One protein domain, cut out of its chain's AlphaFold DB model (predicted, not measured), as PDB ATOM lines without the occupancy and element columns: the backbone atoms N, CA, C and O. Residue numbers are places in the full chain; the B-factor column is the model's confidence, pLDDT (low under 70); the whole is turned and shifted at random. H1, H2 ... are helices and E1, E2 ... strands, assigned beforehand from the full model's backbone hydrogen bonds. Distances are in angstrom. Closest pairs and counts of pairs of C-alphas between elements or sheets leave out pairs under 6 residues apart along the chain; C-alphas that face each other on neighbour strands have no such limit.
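This is residues 92 to 176 of the 177 residues of an uncharacterized protein of Mycoplasma haemofelis (strain Ohio2) (UniProt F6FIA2). A small sheet of four strands, strongly twisted and curled like part of a barrel, stands between helices on both its faces. Hairpins E1-E2 and E3-E4 lie side by side in it, joined through E1 and E3; H1 covers one face, the short H3 and then H4 lie over the opposite face, and H2 runs along E3 and E4, over both of them. The printed part has 85 residues with four named helices and four named strands, in the order E1 E2 H1 H2 E3 E4 H3 H4, of mixed class; the mixed sheet runs E2 E1 E3 E4. The whole is compact and rounded, with a radius of gyration of the C-alphas of 12.5 A and spans of 33 by 29 by 22 A.

E1, residues 92 to 97, begins at C-alpha 92 (-37.797, 22.756, -11.358) and is 15.6 A long. E2 is residues 104 to 109, 15.9 A. H1 is residues 111 to 120, 14.3 A, and H2 is residues 127 to 137, 15.1 A. E3, residues 141 to 149, spans 23.7 A and bends by 52 degrees at residue 146. E4 is residues 152 to 157, 15.3 A; H3 is residues 159 to 163, 6.2 A. H4, residues 165 to 174, is 14.2 A long and ends at C-alpha 174 (-42.144, 35.053, -11.173).

E1 and E2 form an antiparallel hairpin, with N 94 and O 106 2.8 A apart, within hydrogen-bond range. E1 and E3 are parallel neighbours, with N 95 and O 144 at 2.9 A. E3 and E4 form the other hairpin, antiparallel, with N 147 and O 154 at 3.0 A. H1 is on the sheet at a height of 7.7 A, only just over E1, with 3 of its C-alphas there; their closest C-alphas, Ile 92 and Trp 111, are 6.7 A apart. H2, at a height of 8.3 A, lies over E3 and E4; the closest C-alphas of H2 and E4, Ile 130 and Tyr 157, are 5.5 A apart. H1 and H2 are close but not clearly touching, the C-alphas of Trp 111 and Gln 131 being closest at 7.4 A. H3 and H4 lie on the same face, opposite to H1, at heights of 7.4 A and 9.5 A. In H1, H2, H3 and H4 every O i to N i+4 pair is within hydrogen-bond range.

The C-alphas farthest apart, Trp 151 and Arg 176, are 39.7 A from each other. The printed part has no cut and no long link. Mean pLDDT of the printed part is 93.9; residues 175 to 176 are under 70.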
ATOM      1  N   ILE A  92     -37.719  23.209  -9.978       97.31
ATOM      2  CA  ILE A  92     -37.797  22.756 -11.358       97.31
ATOM      3  C   ILE A  92     -38.890  23.516 -12.085       97.31
ATOM      4  O   ILE A  92     -40.046  23.574 -11.656       97.31
ATOM      5  N   HIS A  93     -38.512  24.052 -13.235       97.75
ATOM      6  CA  HIS A  93     -39.401  24.622 -14.225       97.75
ATOM      7  C   HIS A  93     -39.350  23.767 -15.478       97.75
ATOM      8  O   HIS A  93     -38.286  23.298 -15.869       97.75
ATOM      9  N   GLN A  94     -40.489  23.584 -16.133       97.12
ATOM     10  CA  GLN A  94     -40.570  22.863 -17.395       97.12
ATOM     11  C   GLN A  94     -40.802  23.822 -18.557       97.12
ATOM     12  O   GLN A  94     -41.620  24.739 -18.459       97.12
ATOM     13  N   LEU A  95     -40.131  23.566 -19.674       96.88
ATOM     14  CA  LEU A  95     -40.412  24.200 -20.953       96.88
ATOM     15  C   LEU A  95     -41.401  23.338 -21.740       96.88
ATOM     16  O   LEU A  95     -41.045  22.281 -22.258       96.88
ATOM     17  N   SER A  96     -42.649  23.790 -21.843       93.38
ATOM     18  CA  SER A  96     -43.688  23.088 -22.606       93.38
ATOM     19  C   SER A  96     -43.653  23.428 -24.095       93.38
ATOM     20  O   SER A  96     -44.073  22.623 -24.922       93.38
ATOM     21  N   SER A  97     -43.195  24.631 -24.454       91.88
ATOM     22  CA  SER A  97     -43.095  25.067 -25.848       91.88
ATOM     23  C   SER A  97     -42.118  26.229 -25.995       91.88
ATOM     24  O   SER A  97     -42.165  27.186 -25.219       91.88
ATOM     25  N   SER A  98     -41.284  26.151 -27.030       91.19
ATOM     26  CA  SER A  98     -40.357  27.198 -27.473       91.19
ATOM     27  C   SER A  98     -40.705  27.778 -28.851       91.19
ATOM     28  O   SER A  98     -39.996  28.644 -29.346       91.19
ATOM     29  N   SER A  99     -41.797  27.325 -29.476       87.50
ATOM     30  CA  SER A  99     -42.145  27.621 -30.875       87.50
ATOM     31  C   SER A  99     -42.900  28.943 -31.088       87.50
ATOM     32  O   SER A  99     -43.342  29.221 -32.197       87.50
ATOM     33  N   GLY A 100     -43.114  29.736 -30.034       88.12
ATOM     34  CA  GLY A 100     -43.837  31.011 -30.086       88.12
ATOM     35  C   GLY A 100     -42.935  32.226 -29.858       88.12
ATOM     36  O   GLY A 100     -41.747  32.090 -29.584       88.12
ATOM     37  N   ARG A 101     -43.527  33.432 -29.897       91.31
ATOM     38  CA  ARG A 101     -42.823  34.681 -29.525       91.31
ATOM     39  C   ARG A 101     -42.264  34.620 -28.101       91.31
ATOM     40  O   ARG A 101     -41.200  35.168 -27.832       91.31
ATOM     41  N   THR A 102     -42.978  33.948 -27.204       93.75
ATOM     42  CA  THR A 102     -42.565  33.695 -25.825       93.75
ATOM     43  C   THR A 102     -42.638  32.209 -25.514       93.75
ATOM     44  O   THR A 102     -43.536  31.492 -25.965       93.75
ATOM     45  N   TRP A 103     -41.673  31.744 -24.729       96.25
ATOM     46  CA  TRP A 103     -41.645  30.390 -24.210       96.25
ATOM     47  C   TRP A 103     -42.776  30.166 -23.215       96.25
ATOM     48  O   TRP A 103     -43.069  31.006 -22.362       96.25
ATOM     49  N   LYS A 104     -43.384  28.984 -23.300       95.75
ATOM     50  CA  LYS A 104     -44.352  28.509 -22.314       95.75
ATOM     51  C   LYS A 104     -43.598  27.726 -21.253       95.75
ATOM     52  O   LYS A 104     -43.263  26.559 -21.465       95.75
ATOM     53  N   ILE A 105     -43.310  28.398 -20.145       96.81
ATOM     54  CA  ILE A 105     -42.604  27.835 -18.995       96.81
ATOM     55  C   ILE A 105     -43.593  27.692 -17.838       96.81
ATOM     56  O   ILE A 105     -44.407  28.582 -17.593       96.81
ATOM     57  N   SER A 106     -43.527  26.579 -17.113       96.12
ATOM     58  CA  SER A 106     -44.342  26.349 -15.915       96.12
ATOM     59  C   SER A 106     -43.468  25.903 -14.754       96.12
ATOM     60  O   SER A 106     -42.564  25.090 -14.937       96.12
ATOM     61  N   LYS A 107     -43.740  26.426 -13.556       96.62
ATOM     62  CA  LYS A 107     -43.103  25.965 -12.320       96.62
ATOM     63  C   LYS A 107     -43.739  24.642 -11.910       96.62
ATOM     64  O   LYS A 107     -44.960  24.564 -11.831       96.62
ATOM     65  N   ILE A 108     -42.905  23.640 -11.663       96.31
ATOM     66  CA  ILE A 108     -43.339  22.342 -11.148       96.31
ATOM     67  C   ILE A 108     -43.131  22.277  -9.641       96.31
ATOM     68  O   ILE A 108     -44.056  21.913  -8.929       96.31
ATOM     69  N   GLY A 109     -41.959  22.709  -9.165       94.94
ATOM     70  CA  GLY A 109     -41.617  22.686  -7.743       94.94
ATOM     71  C   GLY A 109     -40.392  21.822  -7.480       94.94
ATOM     72  O   GLY A 109     -39.356  22.061  -8.094       94.94
ATOM     73  N   THR A 110     -40.463  20.867  -6.559       95.69
ATOM     74  CA  THR A 110     -39.299  20.054  -6.174       95.69
ATOM     75  C   THR A 110     -38.978  18.953  -7.187       95.69
ATOM     76  O   THR A 110     -39.741  18.658  -8.114       95.69
ATOM     77  N   TRP A 111     -37.825  18.305  -6.997       94.75
ATOM     78  CA  TRP A 111     -37.425  17.135  -7.775       94.75
ATOM     79  C   TRP A 111     -38.448  15.994  -7.692       94.75
ATOM     80  O   TRP A 111     -38.796  15.387  -8.704       94.75
ATOM     81  N   GLU A 112     -38.970  15.734  -6.498       95.12
ATOM     82  CA  GLU A 112     -39.937  14.670  -6.233       95.12
ATOM     83  C   GLU A 112     -41.287  14.960  -6.896       95.12
ATOM     84  O   GLU A 112     -41.894  14.058  -7.478       95.12
ATOM     85  N   GLU A 113     -41.739  16.217  -6.854       96.69
ATOM     86  CA  GLU A 113     -42.971  16.659  -7.519       96.69
ATOM     87  C   GLU A 113     -42.865  16.489  -9.034       96.69
ATOM     88  O   GLU A 113     -43.769  15.938  -9.667       96.69
ATOM     89  N   PHE A 114     -41.718  16.865  -9.603       96.75
ATOM     90  CA  PHE A 114     -41.433  16.658 -11.015       96.75
ATOM     91  C   PHE A 114     -41.459  15.177 -11.400       96.75
ATOM     92  O   PHE A 114     -42.170  14.803 -12.336       96.75
ATOM     93  N   LEU A 115     -40.755  14.312 -10.668       96.81
ATOM     94  CA  LEU A 115     -40.759  12.876 -10.958       96.81
ATOM     95  C   LEU A 115     -42.157  12.269 -10.845       96.81
ATOM     96  O   LEU A 115     -42.549  11.482 -11.708       96.81
ATOM     97  N   LYS A 116     -42.926  12.654  -9.821       97.31
ATOM     98  CA  LYS A 116     -44.300  12.182  -9.628       97.31
ATOM     99  C   LYS A 116     -45.201  12.586 -10.794       97.31
ATOM    100  O   LYS A 116     -45.950  11.747 -11.294       97.31
ATOM    101  N   GLU A 117     -45.112  13.834 -11.256       97.19
ATOM    102  CA  GLU A 117     -45.893  14.311 -12.401       97.19
ATOM    103  C   GLU A 117     -45.555  13.531 -13.678       97.19
ATOM    104  O   GLU A 117     -46.456  13.091 -14.395       97.19
ATOM    105  N   LYS A 118     -44.261  13.334 -13.965       96.69
ATOM    106  CA  LYS A 118     -43.810  12.653 -15.189       96.69
ATOM    107  C   LYS A 118     -44.100  11.159 -15.171       96.69
ATOM    108  O   LYS A 118     -44.556  10.625 -16.181       96.69
ATOM    109  N   ALA A 119     -43.930  10.508 -14.022       96.06
ATOM    110  CA  ALA A 119     -44.305   9.111 -13.837       96.06
ATOM    111  C   ALA A 119     -45.811   8.899 -14.053       96.06
ATOM    112  O   ALA A 119     -46.195   7.980 -14.771       96.06
ATOM    113  N   GLY A 120     -46.659   9.791 -13.522       96.50
ATOM    114  CA  GLY A 120     -48.112   9.731 -13.725       96.50
ATOM    115  C   GLY A 120     -48.549   9.863 -15.189       96.50
ATOM    116  O   GLY A 120     -49.620   9.392 -15.554       96.50
ATOM    117  N   LYS A 121     -47.708  10.466 -16.037       95.12
ATOM    118  CA  LYS A 121     -47.942  10.639 -17.479       95.12
ATOM    119  C   LYS A 121     -47.211   9.607 -18.349       95.12
ATOM    120  O   LYS A 121     -47.332   9.660 -19.569       95.12
ATOM    121  N   GLY A 122     -46.433   8.696 -17.756       94.88
ATOM    122  CA  GLY A 122     -45.598   7.745 -18.499       94.88
ATOM    123  C   GLY A 122     -44.485   8.408 -19.325       94.88
ATOM    124  O   GLY A 122     -44.003   7.828 -20.297       94.88
ATOM    125  N   GLU A 123     -44.084   9.632 -18.976       94.88
ATOM    126  CA  GLU A 123     -43.058  10.375 -19.708       94.88
ATOM    127  C   GLU A 123     -41.652   9.924 -19.290       94.88
ATOM    128  O   GLU A 123     -41.362   9.700 -18.114       94.88
ATOM    129  N   ARG A 124     -40.734   9.822 -20.256       95.44
ATOM    130  CA  ARG A 124     -39.339   9.455 -19.980       95.44
ATOM    131  C   ARG A 124     -38.576  10.655 -19.432       95.44
ATOM    132  O   ARG A 124     -38.697  11.760 -19.959       95.44
ATOM    133  N   VAL A 125     -37.739  10.423 -18.426       96.75
ATOM    134  CA  VAL A 125     -36.947  11.459 -17.752       96.75
ATOM    135  C   VAL A 125     -35.489  11.016 -17.666       96.75
ATOM    136  O   VAL A 125     -35.204   9.886 -17.271       96.75
ATOM    137  N   ASN A 126     -34.549  11.900 -18.005       96.25
ATOM    138  CA  ASN A 126     -33.122  11.697 -17.756       96.25
ATOM    139  C   ASN A 126     -32.802  12.016 -16.287       96.25
ATOM    140  O   ASN A 126     -32.305  13.094 -15.952       96.25
ATOM    141  N   THR A 127     -33.138  11.077 -15.398       96.31
ATOM    142  CA  THR A 127     -33.086  11.294 -13.947       96.31
ATOM    143  C   THR A 127     -31.696  11.676 -13.456       96.31
ATOM    144  O   THR A 127     -31.550  12.641 -12.714       96.31
ATOM    145  N   GLN A 128     -30.668  10.982 -13.942       96.25
ATOM    146  CA  GLN A 128     -29.276  11.207 -13.556       96.25
ATOM    147  C   GLN A 128     -28.802  12.627 -13.877       96.25
ATOM    148  O   GLN A 128     -28.188  13.289 -13.040       96.25
ATOM    149  N   THR A 129     -29.087  13.108 -15.090       96.06
ATOM    150  CA  THR A 129     -28.592  14.416 -15.533       96.06
ATOM    151  C   THR A 129     -29.303  15.539 -14.798       96.06
ATOM    152  O   THR A 129     -28.641  16.448 -14.298       96.06
ATOM    153  N   ILE A 130     -30.631  15.464 -14.695       96.69
ATOM    154  CA  ILE A 130     -31.413  16.517 -14.048       96.69
ATOM    155  C   ILE A 130     -31.123  16.550 -12.544       96.69
ATOM    156  O   ILE A 130     -30.890  17.631 -12.008       96.69
ATOM    157  N   GLN A 131     -31.039  15.394 -11.874       96.12
ATOM    158  CA  GLN A 131     -30.722  15.332 -10.444       96.12
ATOM    159  C   GLN A 131     -29.342  15.920 -10.143       96.12
ATOM    160  O   GLN A 131     -29.226  16.793  -9.289       96.12
ATOM    161  N   ARG A 132     -28.310  15.532 -10.904       96.25
ATOM    162  CA  ARG A 132     -26.965  16.107 -10.751       96.25
ATOM    163  C   ARG A 132     -26.991  17.633 -10.872       96.25
ATOM    164  O   ARG A 132     -26.378  18.327 -10.069       96.25
ATOM    165  N   ARG A 133     -27.721  18.168 -11.857       96.25
ATOM    166  CA  ARG A 133     -27.848  19.622 -12.051       96.25
ATOM    167  C   ARG A 133     -28.632  20.297 -10.933       96.25
ATOM    168  O   ARG A 133     -28.277  21.401 -10.540       96.25
ATOM    169  N   CYS A 134     -29.651  19.633 -10.403       94.81
ATOM    170  CA  CYS A 134     -30.400  20.087  -9.237       94.81
ATOM    171  C   CYS A 134     -29.495  20.211  -7.999       94.81
ATOM    172  O   CYS A 134     -29.497  21.240  -7.323       94.81
ATOM    173  N   ASP A 135     -28.655  19.203  -7.754       94.25
ATOM    174  CA  ASP A 135     -27.705  19.189  -6.639       94.25
ATOM    175  C   ASP A 135     -26.621  20.274  -6.797       94.25
ATOM    176  O   ASP A 135     -26.270  20.972  -5.839       94.25
ATOM    177  N   GLU A 136     -26.122  20.473  -8.021       94.75
ATOM    178  CA  GLU A 136     -25.170  21.539  -8.370       94.75
ATOM    179  C   GLU A 136     -25.775  22.947  -8.240       94.75
ATOM    180  O   GLU A 136     -25.057  23.902  -7.919       94.75
ATOM    181  N   ALA A 137     -27.087  23.085  -8.457       93.19
ATOM    182  CA  ALA A 137     -27.798  24.360  -8.424       93.19
ATOM    183  C   ALA A 137     -27.904  24.962  -7.012       93.19
ATOM    184  O   ALA A 137     -28.116  26.169  -6.896       93.19
ATOM    185  N   LYS A 138     -27.700  24.174  -5.943       90.38
ATOM    186  CA  LYS A 138     -27.654  24.641  -4.538       90.38
ATOM    187  C   LYS A 138     -28.843  25.540  -4.153       90.38
ATOM    188  O   LYS A 138     -28.648  26.621  -3.597       90.38
ATOM    189  N   GLY A 139     -30.065  25.119  -4.470       89.62
ATOM    190  CA  GLY A 139     -31.289  25.873  -4.178       89.62
ATOM    191  C   GLY A 139     -31.765  26.803  -5.294       89.62
ATOM    192  O   GLY A 139     -32.789  27.453  -5.120       89.62
ATOM    193  N   LYS A 140     -31.051  26.890  -6.423       93.44
ATOM    194  CA  LYS A 140     -31.461  27.709  -7.576       93.44
ATOM    195  C   LYS A 140     -32.473  26.995  -8.472       93.44
ATOM    196  O   LYS A 140     -32.604  25.772  -8.434       93.44
ATOM    197  N   ASP A 141     -33.139  27.777  -9.314       96.12
ATOM    198  CA  ASP A 141     -34.088  27.300 -10.314       96.12
ATOM    199  C   ASP A 141     -33.382  26.640 -11.511       96.12
ATOM    200  O   ASP A 141     -32.422  27.180 -12.076       96.12
ATOM    201  N   ILE A 142     -33.886  25.482 -11.934       97.31
ATOM    202  CA  ILE A 142     -33.442  24.782 -13.139       97.31
ATOM    203  C   ILE A 142     -34.595  24.625 -14.129       97.31
ATOM    204  O   ILE A 142     -35.747  24.428 -13.743       97.31
ATOM    205  N   LEU A 143     -34.275  24.691 -15.417       98.06
ATOM    206  CA  LEU A 143     -35.189  24.464 -16.522       98.06
ATOM    207  C   LEU A 143     -34.942  23.076 -17.112       98.06
ATOM    208  O   LEU A 143     -33.820  22.728 -17.482       98.06
ATOM    209  N   VAL A 144     -36.014  22.304 -17.233       97.75
ATOM    210  CA  VAL A 144     -36.030  21.026 -17.944       97.75
ATOM    211  C   VAL A 144     -36.847  21.151 -19.220       97.75
ATOM    212  O   VAL A 144     -37.870  21.840 -19.272       97.75
ATOM    213  N   VAL A 145     -36.392  20.474 -20.262       97.19
ATOM    214  CA  VAL A 145     -36.940  20.567 -21.614       97.19
ATOM    215  C   VAL A 145     -37.296  19.176 -22.119       97.19
ATOM    216  O   VAL A 145     -36.619  18.200 -21.796       97.19
ATOM    217  N   ASN A 146     -38.375  19.064 -22.892       95.38
ATOM    218  CA  ASN A 146     -38.741  17.806 -23.536       95.38
ATOM    219  C   ASN A 146     -38.072  17.724 -24.910       95.38
ATOM    220  O   ASN A 146     -38.617  18.206 -25.906       95.38
ATOM    221  N   SER A 147     -36.882  17.132 -24.946       89.44
ATOM    222  CA  SER A 147     -36.048  17.089 -26.144       89.44
ATOM    223  C   SER A 147     -36.156  15.750 -26.863       89.44
ATOM    224  O   SER A 147     -36.274  14.682 -26.253       89.44
ATOM    225  N   TRP A 148     -36.103  15.812 -28.194       88.50
ATOM    226  CA  TRP A 148     -35.918  14.634 -29.036       88.50
ATOM    227  C   TRP A 148     -34.452  14.204 -28.978       88.50
ATOM    228  O   TRP A 148     -33.565  14.976 -29.331       88.50
ATOM    229  N   TRP A 149     -34.198  12.970 -28.545       79.94
ATOM    230  CA  TRP A 149     -32.879  12.346 -28.621       79.94
ATOM    231  C   TRP A 149     -32.993  11.051 -29.429       79.94
ATOM    232  O   TRP A 149     -33.512  10.037 -28.949       79.94
ATOM    233  N   GLY A 150     -32.576  11.105 -30.697       85.00
ATOM    234  CA  GLY A 150     -32.875  10.058 -31.674       85.00
ATOM    235  C   GLY A 150     -34.380   9.977 -31.943       85.00
ATOM    236  O   GLY A 150     -34.996  10.992 -32.233       85.00
ATOM    237  N   TRP A 151     -34.973   8.790 -31.803       86.50
ATOM    238  CA  TRP A 151     -36.411   8.545 -32.031       86.50
ATOM    239  C   TRP A 151     -37.297   8.732 -30.792       86.50
ATOM    240  O   TRP A 151     -38.504   8.519 -30.855       86.50
ATOM    241  N   ASN A 152     -36.711   9.076 -29.642       89.94
ATOM    242  CA  ASN A 152     -37.421   9.105 -28.368       89.94
ATOM    243  C   ASN A 152     -37.452  10.516 -27.783       89.94
ATOM    244  O   ASN A 152     -36.430  11.200 -27.716       89.94
ATOM    245  N   ARG A 153     -38.623  10.911 -27.275       92.00
ATOM    246  CA  ARG A 153     -38.764  12.082 -26.406       92.00
ATOM    247  C   ARG A 153     -38.380  11.731 -24.979       92.00
ATOM    248  O   ARG A 153     -38.805  10.696 -24.455       92.00
ATOM    249  N   ARG A 154     -37.597  12.600 -24.347       95.19
ATOM    250  CA  ARG A 154     -37.335  12.538 -22.912       95.19
ATOM    251  C   ARG A 154     -37.162  13.937 -22.345       95.19
ATOM    252  O   ARG A 154     -36.600  14.818 -22.992       95.19
ATOM    253  N   TRP A 155     -37.590  14.103 -21.104       97.00
ATOM    254  CA  TRP A 155     -37.262  15.280 -20.322       97.00
ATOM    255  C   TRP A 155     -35.788  15.248 -19.940       97.00
ATOM    256  O   TRP A 155     -35.308  14.253 -19.391       97.00
ATOM    257  N   ASP A 156     -35.076  16.327 -20.237       96.88
ATOM    258  CA  ASP A 156     -33.655  16.476 -19.952       96.88
ATOM    259  C   ASP A 156     -33.339  17.900 -19.488       96.88
ATOM    260  O   ASP A 156     -34.142  18.824 -19.636       96.88
ATOM    261  N   TYR A 157     -32.153  18.073 -18.922       96.31
ATOM    262  CA  TYR A 157     -31.592  19.392 -18.679       96.31
ATOM    263  C   TYR A 157     -30.876  19.873 -19.937       96.31
ATOM    264  O   TYR A 157     -30.110  19.122 -20.541       96.31
ATOM    265  N   SER A 158     -31.041  21.150 -20.270       95.19
ATOM    266  CA  SER A 158     -30.240  21.774 -21.313       95.19
ATOM    267  C   SER A 158     -29.627  23.083 -20.840       95.19
ATOM    268  O   SER A 158     -30.313  23.992 -20.370       95.19
ATOM    269  N   SER A 159     -28.304  23.181 -20.975       95.44
ATOM    270  CA  SER A 159     -27.544  24.372 -20.599       95.44
ATOM    271  C   SER A 159     -27.847  25.564 -21.502       95.44
ATOM    272  O   SER A 159     -27.754  26.702 -21.042       95.44
ATOM    273  N   TRP A 160     -28.210  25.325 -22.765       95.69
ATOM    274  CA  TRP A 160     -28.564  26.394 -23.696       95.69
ATOM    275  C   TRP A 160     -29.862  27.075 -23.247       95.69
ATOM    276  O   TRP A 160     -29.872  28.277 -22.985       95.69
ATOM    277  N   GLU A 161     -30.922  26.298 -23.023       96.06
ATOM    278  CA  GLU A 161     -32.215  26.807 -22.572       96.06
ATOM    279  C   GLU A 161     -32.150  27.394 -21.156       96.06
ATOM    280  O   GLU A 161     -32.755  28.437 -20.908       96.06
ATOM    281  N   GLN A 162     -31.369  26.798 -20.247       97.12
ATOM    282  CA  GLN A 162     -31.152  27.336 -18.897       97.12
ATOM    283  C   GLN A 162     -30.597  28.770 -18.918       97.12
ATOM    284  O   GLN A 162     -30.934  29.586 -18.062       97.12
ATOM    285  N   ASN A 163     -29.713  29.082 -19.867       96.88
ATOM    286  CA  ASN A 163     -29.057  30.386 -19.950       96.88
ATOM    287  C   ASN A 163     -29.775  31.371 -20.882       96.88
ATOM    288  O   ASN A 163     -29.359  32.533 -20.981       96.88
ATOM    289  N   HIS A 164     -30.853  30.928 -21.530       97.19
ATOM    290  CA  HIS A 164     -31.600  31.712 -22.496       97.19
ATOM    291  C   HIS A 164     -32.311  32.900 -21.837       97.19
ATOM    292  O   HIS A 164     -32.846  32.809 -20.727       97.19
ATOM    293  N   GLN A 165     -32.357  34.031 -22.547       96.94
ATOM    294  CA  GLN A 165     -32.891  35.281 -22.002       96.94
ATOM    295  C   GLN A 165     -34.359  35.155 -21.584       96.94
ATOM    296  O   GLN A 165     -34.750  35.698 -20.556       96.94
ATOM    297  N   GLN A 166     -35.163  34.380 -22.318       96.62
ATOM    298  CA  GLN A 166     -36.576  34.195 -21.975       96.62
ATOM    299  C   GLN A 166     -36.786  33.475 -20.640       96.62
ATOM    300  O   GLN A 166     -37.695  33.845 -19.900       96.62
ATOM    301  N   PHE A 167     -35.938  32.501 -20.293       96.75
ATOM    302  CA  PHE A 167     -36.033  31.850 -18.988       96.75
ATOM    303  C   PHE A 167     -35.614  32.800 -17.861       96.75
ATOM    304  O   PHE A 167     -36.302  32.897 -16.847       96.75
ATOM    305  N   LYS A 168     -34.557  33.593 -18.072       96.25
ATOM    306  CA  LYS A 168     -34.143  34.643 -17.126       96.25
ATOM    307  C   LYS A 168     -35.248  35.680 -16.898       96.25
ATOM    308  O   LYS A 168     -35.545  36.017 -15.755       96.25
ATOM    309  N   SER A 169     -35.888  36.150 -17.971       96.19
ATOM    310  CA  SER A 169     -37.023  37.077 -17.893       96.19
ATOM    311  C   SER A 169     -38.220  36.460 -17.170       96.19
ATOM    312  O   SER A 169     -38.861  37.134 -16.367       96.19
ATOM    313  N   TYR A 170     -38.502  35.180 -17.415       95.62
ATOM    314  CA  TYR A 170     -39.538  34.443 -16.698       95.62
ATOM    315  C   TYR A 170     -39.263  34.412 -15.185       95.62
ATOM    316  O   TYR A 170     -40.142  34.798 -14.417       95.62
ATOM    317  N   LEU A 171     -38.042  34.059 -14.760       95.56
ATOM    318  CA  LEU A 171     -37.674  34.010 -13.337       95.56
ATOM    319  C   LEU A 171     -37.774  35.383 -12.657       95.56
ATOM    320  O   LEU A 171     -38.317  35.498 -11.556       95.56
ATOM    321  N   ALA A 172     -37.305  36.435 -13.335       95.00
ATOM    322  CA  ALA A 172     -37.375  37.808 -12.835       95.00
ATOM    323  C   ALA A 172     -38.821  38.285 -12.613       95.00
ATOM    324  O   ALA A 172     -39.083  39.061 -11.694       95.00
ATOM    325  N   ASN A 173     -39.761  37.807 -13.434       92.81
ATOM    326  CA  ASN A 173     -41.177  38.132 -13.297       92.81
ATOM    327  C   ASN A 173     -41.876  37.254 -12.250       92.81
ATOM    328  O   ASN A 173     -42.714  37.759 -11.511       92.81
ATOM    329  N   SER A 174     -41.521  35.969 -12.139       85.69
ATOM    330  CA  SER A 174     -42.144  35.053 -11.173       85.69
ATOM    331  C   SER A 174     -41.760  35.320  -9.715       85.69
ATOM    332  O   SER A 174     -42.503  34.937  -8.823       85.69
ATOM    333  N   GLY A 175     -40.618  35.970  -9.461       68.44
ATOM    334  CA  GLY A 175     -40.176  36.340  -8.108       68.44
ATOM    335  C   GLY A 175     -40.790  37.632  -7.552       68.44
ATOM    336  O   GLY A 175     -40.425  38.045  -6.456       68.44
ATOM    337  N   ARG A 176     -41.672  38.302  -8.308       56.06
ATOM    338  CA  ARG A 176     -42.374  39.531  -7.886       56.06
ATOM    339  C   ARG A 176     -43.806  39.286  -7.390       56.06
ATOM    340  O   ARG A 176     -44.514  40.255  -7.131       56.06
TER     341      ARG A 176